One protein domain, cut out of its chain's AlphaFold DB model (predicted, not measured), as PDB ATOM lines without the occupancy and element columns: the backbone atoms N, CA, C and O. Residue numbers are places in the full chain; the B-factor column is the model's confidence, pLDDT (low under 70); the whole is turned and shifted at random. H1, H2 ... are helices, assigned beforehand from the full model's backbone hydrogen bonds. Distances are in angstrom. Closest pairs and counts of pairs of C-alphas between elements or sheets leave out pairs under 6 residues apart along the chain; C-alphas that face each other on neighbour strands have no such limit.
ATOM      1  N   LYS A   4      88.615  66.460  63.229       82.12
ATOM      2  CA  LYS A   4      88.757  65.211  62.477       82.12
ATOM      3  C   LYS A   4      89.203  65.460  61.031       82.12
ATOM      4  O   LYS A   4      90.316  65.085  60.681       82.12
ATOM      5  N   ASP A   5      88.395  66.184  60.257       79.25
ATOM      6  CA  ASP A   5      88.660  66.462  58.836       79.25
ATOM      7  C   ASP A   5      89.995  67.196  58.645       79.25
ATOM      8  O   ASP A   5      90.768  66.909  57.738       79.25
ATOM      9  N   ARG A   6      90.305  68.146  59.539       85.50
ATOM     10  CA  ARG A   6      91.581  68.867  59.501       85.50
ATOM     11  C   ARG A   6      92.763  67.932  59.753       85.50
ATOM     12  O   ARG A   6      93.767  68.032  59.058       85.50
ATOM     13  N   ASN A   7      92.678  67.077  60.772       87.81
ATOM     14  CA  ASN A   7      93.778  66.189  61.157       87.81
ATOM     15  C   ASN A   7      94.095  65.167  60.070       87.81
ATOM     16  O   ASN A   7      95.266  64.867  59.867       87.81
ATOM     17  N   GLU A   8      93.083  64.703  59.344       88.75
ATOM     18  CA  GLU A   8      93.257  63.824  58.189       88.75
ATOM     19  C   GLU A   8      94.055  64.504  57.068       88.75
ATOM     20  O   GLU A   8      95.049  63.956  56.592       88.75
ATOM     21  N   LEU A   9      93.714  65.748  56.716       87.75
ATOM     22  CA  LEU A   9      94.476  66.494  55.711       87.75
ATOM     23  C   LEU A   9      95.896  66.846  56.180       87.75
ATOM     24  O   LEU A   9      96.843  66.815  55.395       87.75
ATOM     25  N   VAL A  10      96.070  67.172  57.466       90.75
ATOM     26  CA  VAL A  10      97.400  67.455  58.026       90.75
ATOM     27  C   VAL A  10      98.274  66.199  58.042       90.75
ATOM     28  O   VAL A  10      99.467  66.312  57.774       90.75
ATOM     29  N   LEU A  11      97.718  65.014  58.313       92.44
ATOM     30  CA  LEU A  11      98.468  63.753  58.273       92.44
ATOM     31  C   LEU A  11      99.143  63.532  56.921       92.44
ATOM     32  O   LEU A  11     100.329  63.210  56.876       92.44
ATOM     33  N   HIS A  12      98.423  63.776  55.827       90.06
ATOM     34  CA  HIS A  12      98.977  63.664  54.481       90.06
ATOM     35  C   HIS A  12     100.192  64.589  54.275       90.06
ATOM     36  O   HIS A  12     101.246  64.151  53.813       90.06
ATOM     37  N   ASP A  13     100.095  65.851  54.702       92.12
ATOM     38  CA  ASP A  13     101.213  66.801  54.641       92.12
ATOM     39  C   ASP A  13     102.392  66.396  55.551       92.12
ATOM     40  O   ASP A  13     103.555  66.630  55.211       92.12
ATOM     41  N   LEU A  14     102.115  65.785  56.709       93.56
ATOM     42  CA  LEU A  14     103.141  65.299  57.637       93.56
ATOM     43  C   LEU A  14     103.937  64.125  57.059       93.56
ATOM     44  O   LEU A  14     105.153  64.091  57.245       93.56
ATOM     45  N   HIS A  15     103.297  63.213  56.324       91.81
ATOM     46  CA  HIS A  15     103.999  62.123  55.636       91.81
ATOM     47  C   HIS A  15     104.961  62.651  54.565       91.81
ATOM     48  O   HIS A  15     106.134  62.280  54.568       91.81
ATOM     49  N   LYS A  16     104.530  63.620  53.745       92.25
ATOM     50  CA  LYS A  16     105.417  64.289  52.771       92.25
ATOM     51  C   LYS A  16     106.621  64.960  53.439       92.25
ATOM     52  O   LYS A  16     107.739  64.939  52.930       92.25
ATOM     53  N   LEU A  17     106.402  65.591  54.593       90.75
ATOM     54  CA  LEU A  17     107.474  66.223  55.368       90.75
ATOM     55  C   LEU A  17     108.442  65.216  55.975       90.75
ATOM     56  O   LEU A  17     109.620  65.537  56.122       90.75
ATOM     57  N   LEU A  18     107.944  64.045  56.364       90.38
ATOM     58  CA  LEU A  18     108.746  63.006  56.983       90.38
ATOM     59  C   LEU A  18     109.798  62.460  56.014       90.38
ATOM     60  O   LEU A  18     110.947  62.291  56.413       90.38
ATOM     61  N   GLU A  19     109.418  62.257  54.754       85.19
ATOM     62  CA  GLU A  19     110.323  61.822  53.681       85.19
ATOM     63  C   GLU A  19     111.391  62.875  53.352       85.19
ATOM     64  O   GLU A  19     112.496  62.540  52.943       85.19
ATOM     65  N   TYR A  20     111.076  64.156  53.557       87.56
ATOM     66  CA  TYR A  20     111.968  65.269  53.238       87.56
ATOM     67  C   TYR A  20     112.932  65.655  54.379       87.56
ATOM     68  O   TYR A  20     113.944  66.323  54.157       87.56
ATOM     69  N   LYS A  21     112.595  65.352  55.638       83.75
ATOM     70  CA  LYS A  21     113.339  65.834  56.814       83.75
ATOM     71  C   LYS A  21     114.278  64.753  57.342       83.75
ATOM     72  O   LYS A  21     113.832  63.827  58.001       83.75
ATOM     73  N   ASP A  22     115.583  64.974  57.220       80.62
ATOM     74  CA  ASP A  22     116.590  64.027  57.737       80.62
ATOM     75  C   ASP A  22     116.980  64.247  59.204       80.62
ATOM     76  O   ASP A  22     117.591  63.390  59.837       80.62
ATOM     77  N   SER A  23     116.623  65.395  59.785       85.69
ATOM     78  CA  SER A  23     116.944  65.677  61.185       85.69
ATOM     79  C   SER A  23     116.117  64.793  62.114       85.69
ATOM     80  O   SER A  23     114.903  64.971  62.202       85.69
ATOM     81  N   GLU A  24     116.786  63.923  62.869       84.31
ATOM     82  CA  GLU A  24     116.175  63.034  63.865       84.31
ATOM     83  C   GLU A  24     115.219  63.787  64.799       84.31
ATOM     84  O   GLU A  24     114.050  63.435  64.905       84.31
ATOM     85  N   LYS A  25     115.657  64.924  65.359       87.19
ATOM     86  CA  LYS A  25     114.818  65.769  66.222       87.19
ATOM     87  C   LYS A  25     113.517  66.212  65.545       87.19
ATOM     88  O   LYS A  25     112.476  66.254  66.193       87.19
ATOM     89  N   LEU A  26     113.564  66.583  64.265       89.38
ATOM     90  CA  LEU A  26     112.370  67.016  63.533       89.38
ATOM     91  C   LEU A  26     111.500  65.830  63.122       89.38
ATOM     92  O   LEU A  26     110.278  65.942  63.192       89.38
ATOM     93  N   ARG A  27     112.107  64.693  62.761       90.00
ATOM     94  CA  ARG A  27     111.386  63.442  62.511       90.00
ATOM     95  C   ARG A  27     110.621  63.011  63.755       90.00
ATOM     96  O   ARG A  27     109.439  62.725  63.633       90.00
ATOM     97  N   THR A  28     111.218  63.079  64.945       91.50
ATOM     98  CA  THR A  28     110.532  62.783  66.214       91.50
ATOM     99  C   THR A  28     109.285  63.641  66.419       91.50
ATOM    100  O   THR A  28     108.233  63.122  66.793       91.50
ATOM    101  N   VAL A  29     109.364  64.946  66.132       93.44
ATOM    102  CA  VAL A  29     108.193  65.838  66.208       93.44
ATOM    103  C   VAL A  29     107.127  65.414  65.194       93.44
ATOM    104  O   VAL A  29     105.959  65.291  65.557       93.44
ATOM    105  N   ILE A  30     107.518  65.164  63.940       93.69
ATOM    106  CA  ILE A  30     106.603  64.754  62.862       93.69
ATOM    107  C   ILE A  30     105.907  63.434  63.214       93.69
ATOM    108  O   ILE A  30     104.681  63.371  63.184       93.69
ATOM    109  N   TYR A  31     106.662  62.414  63.627       93.81
ATOM    110  CA  TYR A  31     106.123  61.125  64.055       93.81
ATOM    111  C   TYR A  31     105.199  61.249  65.263       93.81
ATOM    112  O   TYR A  31     104.165  60.590  65.301       93.81
ATOM    113  N   SER A  32     105.506  62.135  66.214       94.19
ATOM    114  CA  SER A  32     104.622  62.385  67.358       94.19
ATOM    115  C   SER A  32     103.264  62.940  66.916       94.19
ATOM    116  O   SER A  32     102.229  62.487  67.403       94.19
ATOM    117  N   TYR A  33     103.244  63.868  65.954       95.06
ATOM    118  CA  TYR A  33     101.993  64.356  65.365       95.06
ATOM    119  C   TYR A  33     101.261  63.275  64.567       95.06
ATOM    120  O   TYR A  33     100.051  63.131  64.736       95.06
ATOM    121  N   ILE A  34     101.982  62.492  63.756       94.75
ATOM    122  CA  ILE A  34     101.406  61.372  63.001       94.75
ATOM    123  C   ILE A  34     100.734  60.382  63.956       94.75
ATOM    124  O   ILE A  34      99.565  60.059  63.783       94.75
ATOM    125  N   PHE A  35     101.423  59.969  65.021       93.88
ATOM    126  CA  PHE A  35     100.889  59.039  66.013       93.88
ATOM    127  C   PHE A  35      99.611  59.562  66.677       93.88
ATOM    128  O   PHE A  35      98.591  58.872  66.717       93.88
ATOM    129  N   VAL A  36      99.659  60.793  67.199       93.31
ATOM    130  CA  VAL A  36      98.544  61.396  67.942       93.31
ATOM    131  C   VAL A  36      97.326  61.599  67.040       93.31
ATOM    132  O   VAL A  36      96.199  61.344  67.468       93.31
ATOM    133  N   PHE A  37      97.528  62.025  65.791       94.38
ATOM    134  CA  PHE A  37      96.424  62.244  64.856       94.38
ATOM    135  C   PHE A  37      95.841  60.924  64.368       94.38
ATOM    136  O   PHE A  37      94.622  60.774  64.385       94.38
ATOM    137  N   SER A  38      96.674  59.944  64.030       92.19
ATOM    138  CA  SER A  38      96.208  58.629  63.589       92.19
ATOM    139  C   SER A  38      95.418  57.908  64.673       92.19
ATOM    140  O   SER A  38      94.305  57.462  64.405       92.19
ATOM    141  N   ARG A  39      95.883  57.931  65.930       90.75
ATOM    142  CA  ARG A  39      95.107  57.402  67.065       90.75
ATOM    143  C   ARG A  39      93.764  58.100  67.252       90.75
ATOM    144  O   ARG A  39      92.771  57.441  67.536       90.75
ATOM    145  N   TYR A  40      93.718  59.421  67.090       89.94
ATOM    146  CA  TYR A  40      92.469  60.179  67.187       89.94
ATOM    147  C   TYR A  40      91.480  59.851  66.062       89.94
ATOM    148  O   TYR A  40      90.269  59.879  66.279       89.94
ATOM    149  N   LEU A  41      91.988  59.536  64.870       88.94
ATOM    150  CA  LEU A  41      91.181  59.111  63.728       88.94
ATOM    151  C   LEU A  41      90.801  57.621  63.773       88.94
ATOM    152  O   LEU A  41      89.917  57.217  63.023       88.94
ATOM    153  N   GLY A  42      91.404  56.837  64.673       90.31
ATOM    154  CA  GLY A  42      91.155  55.402  64.832       90.31
ATOM    155  C   GLY A  42      92.062  54.503  63.987       90.31
ATOM    156  O   GLY A  42      91.756  53.327  63.823       90.31
ATOM    157  N   TYR A  43      93.162  55.036  63.451       88.69
ATOM    158  CA  TYR A  43      94.163  54.274  62.711       88.69
ATOM    159  C   TYR A  43      95.256  53.744  63.644       88.69
ATOM    160  O   TYR A  43      95.754  54.463  64.519       88.69
ATOM    161  N   GLU A  44      95.670  52.500  63.416       82.19
ATOM    162  CA  GLU A  44      96.880  51.936  64.010       82.19
ATOM    163  C   GLU A  44      98.090  52.308  63.152       82.19
ATOM    164  O   GLU A  44      98.035  52.261  61.924       82.19
ATOM    165  N   ILE A  45      99.175  52.727  63.800       84.88
ATOM    166  CA  ILE A  45     100.437  53.048  63.137       84.88
ATOM    167  C   ILE A  45     101.575  52.422  63.922       84.88
ATOM    168  O   ILE A  45     101.708  52.664  65.127       84.88
ATOM    169  N   ASP A  46     102.430  51.714  63.195       79.06
ATOM    170  CA  ASP A  46     103.705  51.232  63.698       79.06
ATOM    171  C   ASP A  46     104.704  52.385  63.773       79.06
ATOM    172  O   ASP A  46     104.970  53.100  62.802       79.06
ATOM    173  N   MET A  47     105.240  52.587  64.972       76.62
ATOM    174  CA  MET A  47     106.235  53.615  65.237       76.62
ATOM    175  C   MET A  47     107.639  53.015  65.130       76.62
ATOM    176  O   MET A  47     107.863  51.918  65.643       76.62
ATOM    177  N   PRO A  48     108.600  53.726  64.518       80.88
ATOM    178  CA  PRO A  48     109.988  53.286  64.519       80.88
ATOM    179  C   PRO A  48     110.527  53.171  65.949       80.88
ATOM    180  O   PRO A  48     110.335  54.076  66.763       80.88
ATOM    181  N   GLU A  49     111.250  52.089  66.238       78.44
ATOM    182  CA  GLU A  49     111.768  51.775  67.581       78.44
ATOM    183  C   GLU A  49     112.701  52.857  68.147       78.44
ATOM    184  O   GLU A  49     112.819  53.024  69.359       78.44
ATOM    185  N   ASN A  50     113.349  53.627  67.275       81.38
ATOM    186  CA  ASN A  50     114.293  54.678  67.641       81.38
ATOM    187  C   ASN A  50     113.633  56.031  67.958       81.38
ATOM    188  O   ASN A  50     114.342  57.014  68.175       81.38
ATOM    189  N   ILE A  51     112.299  56.117  67.976       83.31
ATOM    190  CA  ILE A  51     111.590  57.387  68.155       83.31
ATOM    191  C   ILE A  51     110.839  57.431  69.478       83.31
ATOM    192  O   ILE A  51     109.804  56.797  69.674       83.31
ATOM    193  N   THR A  52     111.318  58.298  70.366       86.31
ATOM    194  CA  THR A  52     110.631  58.625  71.616       86.31
ATOM    195  C   THR A  52     109.583  59.708  71.381       86.31
ATOM    196  O   THR A  52     109.918  60.853  71.076       86.31
ATOM    197  N   LEU A  53     108.306  59.362  71.559       86.94
ATOM    198  CA  LEU A  53     107.187  60.283  71.355       86.94
ATOM    199  C   LEU A  53     107.216  61.473  72.322       86.94
ATOM    200  O   LEU A  53     107.454  61.338  73.526       86.94
ATOM    201  N   LEU A  54     106.890  62.647  71.786       90.12
ATOM    202  CA  LEU A  54     106.695  63.863  72.564       90.12
ATOM    203  C   LEU A  54     105.328  63.842  73.256       90.12
ATOM    204  O   LEU A  54     104.298  63.616  72.623       90.12
ATOM    205  N   LYS A  55     105.314  64.107  74.566       85.69
ATOM    206  CA  LYS A  55     104.089  64.098  75.388       85.69
ATOM    207  C   LYS A  55     103.239  65.361  75.242       85.69
ATOM    208  O   LYS A  55     102.081  65.365  75.642       85.69
ATOM    209  N   ASP A  56     103.811  66.436  74.716       88.38
ATOM    210  CA  ASP A  56     103.194  67.758  74.624       88.38
ATOM    211  C   ASP A  56     102.541  68.026  73.257       88.38
ATOM    212  O   ASP A  56     102.226  69.170  72.933       88.38
ATOM    213  N   VAL A  57     102.357  66.993  72.434       92.06
ATOM    214  CA  VAL A  57     101.662  67.069  71.145       92.06
ATOM    215  C   VAL A  57     100.167  66.815  71.335       92.06
ATOM    216  O   VAL A  57      99.774  65.850  71.990       92.06
ATOM    217  N   SER A  58      99.321  67.664  70.744       92.44
ATOM    218  CA  SER A  58      97.866  67.587  70.907       92.44
ATOM    219  C   SER A  58      97.121  67.558  69.576       92.44
ATOM    220  O   SER A  58      97.433  68.304  68.651       92.44
ATOM    221  N   VAL A  59      96.031  66.783  69.520       91.06
ATOM    222  CA  VAL A  59      95.060  66.767  68.402       91.06
ATOM    223  C   VAL A  59      94.438  68.138  68.125       91.06
ATOM    224  O   VAL A  59      93.905  68.371  67.040       91.06
ATOM    225  N   ARG A  60      94.484  69.035  69.118       90.31
ATOM    226  CA  ARG A  60      93.933  70.393  69.053       90.31
ATOM    227  C   ARG A  60      94.953  71.433  68.595       90.31
ATOM    228  O   ARG A  60      94.554  72.565  68.334       90.31
ATOM    229  N   ASP A  61      96.235  71.074  68.480       89.38
ATOM    230  CA  ASP A  61      97.279  72.010  68.052       89.38
ATOM    231  C   ASP A  61      96.928  72.601  66.694       89.38
ATOM    232  O   ASP A  61      96.539  71.877  65.781       89.38
ATOM    233  N   SER A  62      97.034  73.920  66.557       87.88
ATOM    234  CA  SER A  62      96.742  74.608  65.297       87.88
ATOM    235  C   SER A  62      97.797  74.297  64.227       87.88
ATOM    236  O   SER A  62      98.938  73.971  64.555       87.88
ATOM    237  N   ASN A  63      97.466  74.481  62.943       87.25
ATOM    238  CA  ASN A  63      98.444  74.328  61.856       87.25
ATOM    239  C   ASN A  63      99.671  75.227  62.074       87.25
ATOM    240  O   ASN A  63     100.786  74.824  61.763       87.25
ATOM    241  N   ASP A  64      99.488  76.418  62.652       83.56
ATOM    242  CA  ASP A  64     100.590  77.326  62.970       83.56
ATOM    243  C   ASP A  64     101.518  76.752  64.050       83.56
ATOM    244  O   ASP A  64     102.737  76.777  63.872       83.56
ATOM    245  N   THR A  65     100.954  76.168  65.112       88.81
ATOM    246  CA  THR A  65     101.707  75.477  66.174       88.81
ATOM    247  C   THR A  65     102.530  74.320  65.601       88.81
ATOM    248  O   THR A  65     103.721  74.196  65.887       88.81
ATOM    249  N   ILE A  66     101.910  73.506  64.741       90.56
ATOM    250  CA  ILE A  66     102.545  72.357  64.078       90.56
ATOM    251  C   ILE A  66     103.700  72.830  63.183       90.56
ATOM    252  O   ILE A  66     104.823  72.330  63.274       90.56
ATOM    253  N   ILE A  67     103.445  73.849  62.357       88.38
ATOM    254  CA  ILE A  67     104.432  74.462  61.463       88.38
ATOM    255  C   ILE A  67     105.644  74.994  62.230       88.38
ATOM    256  O   ILE A  67     106.780  74.812  61.784       88.38
ATOM    257  N   GLU A  68     105.408  75.675  63.351       87.88
ATOM    258  CA  GLU A  68     106.461  76.247  64.186       87.88
ATOM    259  C   GLU A  68     107.316  75.153  64.832       87.88
ATOM    260  O   GLU A  68     108.544  75.187  64.719       87.88
ATOM    261  N   ARG A  69     106.676  74.134  65.418       90.75
ATOM    262  CA  ARG A  69     107.362  73.003  66.060       90.75
ATOM    263  C   ARG A  69     108.209  72.190  65.081       90.75
ATOM    264  O   ARG A  69     109.355  71.872  65.389       90.75
ATOM    265  N   ILE A  70     107.693  71.920  63.878       89.88
ATOM    266  CA  ILE A  70     108.403  71.161  62.823       89.88
ATOM    267  C   ILE A  70     109.402  72.049  62.048       89.88
ATOM    268  O   ILE A  70     110.229  71.567  61.261       89.88
ATOM    269  N   ARG A  71     109.372  73.370  62.278       88.38
ATOM    270  CA  ARG A  71     110.187  74.367  61.566       88.38
ATOM    271  C   ARG A  71     110.026  74.243  60.047       88.38
ATOM    272  O   ARG A  71     111.008  74.140  59.304       88.38
ATOM    273  N   ILE A  72     108.778  74.210  59.580       85.06
ATOM    274  CA  ILE A  72     108.459  74.154  58.146       85.06
ATOM    275  C   ILE A  72     108.723  75.533  57.542       85.06
ATOM    276  O   ILE A  72     108.155  76.533  57.985       85.06
ATOM    277  N   THR A  73     109.566  75.610  56.514       84.12
ATOM    278  CA  THR A  73     109.811  76.870  55.796       84.12
ATOM    279  C   THR A  73     108.810  77.071  54.656       84.12
ATOM    280  O   THR A  73     108.189  76.128  54.168       84.12
ATOM    281  N   LYS A  74     108.668  78.312  54.171       81.25
ATOM    282  CA  LYS A  74     107.807  78.606  53.010       81.25
ATOM    283  C   LYS A  74     108.259  77.880  51.743       81.25
ATOM    284  O   LYS A  74     107.414  77.492  50.947       81.25
ATOM    285  N   ASN A  75     109.569  77.714  51.559       82.56
ATOM    286  CA  ASN A  75     110.114  77.009  50.403       82.56
ATOM    287  C   ASN A  75     109.786  75.517  50.483       82.56
ATOM    288  O   ASN A  75     109.341  74.963  49.492       82.56
ATOM    289  N   GLN A  76     109.895  74.907  51.669       84.62
ATOM    290  CA  GLN A  76     109.503  73.509  51.897       84.62
ATOM    291  C   GLN A  76     108.012  73.286  51.651       84.62
ATOM    292  O   GLN A  76     107.641  72.369  50.934       84.62
ATOM    293  N   SER A  77     107.157  74.166  52.180       84.94
ATOM    294  CA  SER A  77     105.712  74.071  51.960       84.94
ATOM    295  C   SER A  77     105.326  74.176  50.481       84.94
ATOM    296  O   SER A  77     104.388  73.510  50.062       84.94
ATOM    297  N   LYS A  78     106.044  74.981  49.689       83.56
ATOM    298  CA  LYS A  78     105.842  75.053  48.235       83.56
ATOM    299  C   LYS A  78     106.393  73.829  47.508       83.56
ATOM    300  O   LYS A  78     105.699  73.293  46.664       83.56
ATOM    301  N   LEU A  79     107.623  73.428  47.829       87.38
ATOM    302  CA  LEU A  79     108.324  72.321  47.176       87.38
ATOM    303  C   LEU A  79     107.584  70.992  47.351       87.38
ATOM    304  O   LEU A  79     107.521  70.208  46.421       87.38
ATOM    305  N   LEU A  80     107.029  70.766  48.541       87.38
ATOM    306  CA  LEU A  80     106.295  69.549  48.888       87.38
ATOM    307  C   LEU A  80     104.786  69.672  48.647       87.38
ATOM    308  O   LEU A  80     104.042  68.763  49.006       87.38
ATOM    309  N   GLU A  81     104.328  70.806  48.109       86.69
ATOM    310  CA  GLU A  81     102.905  71.079  47.880       86.69
ATOM    311  C   GLU A  81     102.053  70.755  49.121       86.69
ATOM    312  O   GLU A  81     101.100  69.977  49.073       86.69
ATOM    313  N   LEU A  82     102.452  71.313  50.271       86.50
ATOM    314  CA  LEU A  82     101.711  71.149  51.520       86.50
ATOM    315  C   LEU A  82     100.475  72.038  51.455       86.50
ATOM    316  O   LEU A  82     100.596  73.267  51.528       86.50
ATOM    317  N   GLU A  83      99.308  71.431  51.268       82.00
ATOM    318  CA  GLU A  83      98.053  72.151  51.044       82.00
ATOM    319  C   GLU A  83      97.493  72.722  52.346       82.00
ATOM    320  O   GLU A  83      97.022  73.862  52.384       82.00
ATOM    321  N   THR A  84      97.614  71.960  53.431       83.50
ATOM    322  CA  THR A  84      96.999  72.254  54.729       83.50
ATOM    323  C   THR A  84      97.983  72.935  55.673       83.50
ATOM    324  O   THR A  84      97.636  73.896  56.366       83.50
ATOM    325  N   LEU A  85      99.250  72.513  55.648       83.12
ATOM    326  CA  LEU A  85     100.367  73.177  56.330       83.12
ATOM    327  C   LEU A  85     100.981  74.297  55.471       83.12
ATOM    328  O   LEU A  85     102.158  74.654  55.613       83.12
ATOM    329  N   ARG A  86     100.174  74.890  54.585       74.06
ATOM    330  CA  ARG A  86     100.564  76.046  53.787       74.06
ATOM    331  C   ARG A  86     100.579  77.288  54.661       74.06
ATOM    332  O   ARG A  86      99.571  77.715  55.214       74.06
ATOM    333  N   HIS A  87     101.757  77.888  54.785       65.44
ATOM    334  CA  HIS A  87     101.937  79.148  55.503       65.44
ATOM    335  C   HIS A  87     101.012  80.222  54.937       65.44
ATOM    336  O   HIS A  87     101.282  80.760  53.859       65.44
ATOM    337  N   ASP A  88     100.007  80.629  55.709       55.41
ATOM    338  CA  ASP A  88      99.200  81.801  55.391       55.41
ATOM    339  C   ASP A  88      99.997  83.081  55.727       55.41
ATOM    340  O   ASP A  88      99.776  83.823  56.689       55.41
TER     341      ASP A  88
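What this domain is: This is residues 4 to 88 of the 162 residues of an uncharacterized protein of Vagococcus fluvialis (UniProt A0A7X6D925). Two long helices, H1 and H2, lie side by side as a hairpin, and a short helix, H3, packs on residues 26 to 30 of H2. Between H2 and H3 a long loop, residues 42 to 62, runs back beside H2 and then returns; the small helix H4 sits off near H1, touching no helix. You have 85 residues printed, with four named helices in the order H1, H2, H3, H4 and no named strand: the class is all helix. The whole is compact, with a radius of gyration of the C-alphas of 11.8 A, and rounded, spanning 30 by 28 by 19 A.

How they stand to each other: Start with H1, residues 4 to 20, and H2, residues 24 to 41: this helical hairpin touches most closely at the C-alphas of Asn 7 and Phe 37, 6.0 A apart, at a shallow tilt of 26 degrees, opposite ways. Next find H3, residues 63 to 70, which forms a helical hairpin with H2; their closest C-alphas, those of Leu 26 and Ile 70, are 5.8 A apart. Their lines stand at a steep tilt of 37 degrees, only just past shallow, and they run opposite ways. H1 and H3 are close but not clearly touching, with the C-alphas of Val 10 and Asn 63 closest at 7.9 A. H4, residues 74 to 79, and H1 are near each other, while H4 is apart from H2 and H3. In H1, H2, H3 and H4, every O i to N i+4 pair is within hydrogen-bond range.

Where its parts are: Find C-alpha 4 at (88.757, 65.211, 62.477); from there H1 runs 25.0 A to C-alpha 20. H2 begins at C-alpha 24, at (116.175, 63.034, 63.865), and runs 25.3 A to C-alpha 41. H3 covers 10.5 A from C-alpha 63 to C-alpha 70, and H4 covers 8.6 A, ending at C-alpha 79, at (108.324, 72.321, 47.176).

The domain as a whole: The two C-alphas farthest apart, those of Glu 49 and Asp 88, are 34.8 A apart. The printed part has no cut; the link from H2 to H3 is long, and the other two are tight. Confidence is low, under 70, at residues 87 to 88.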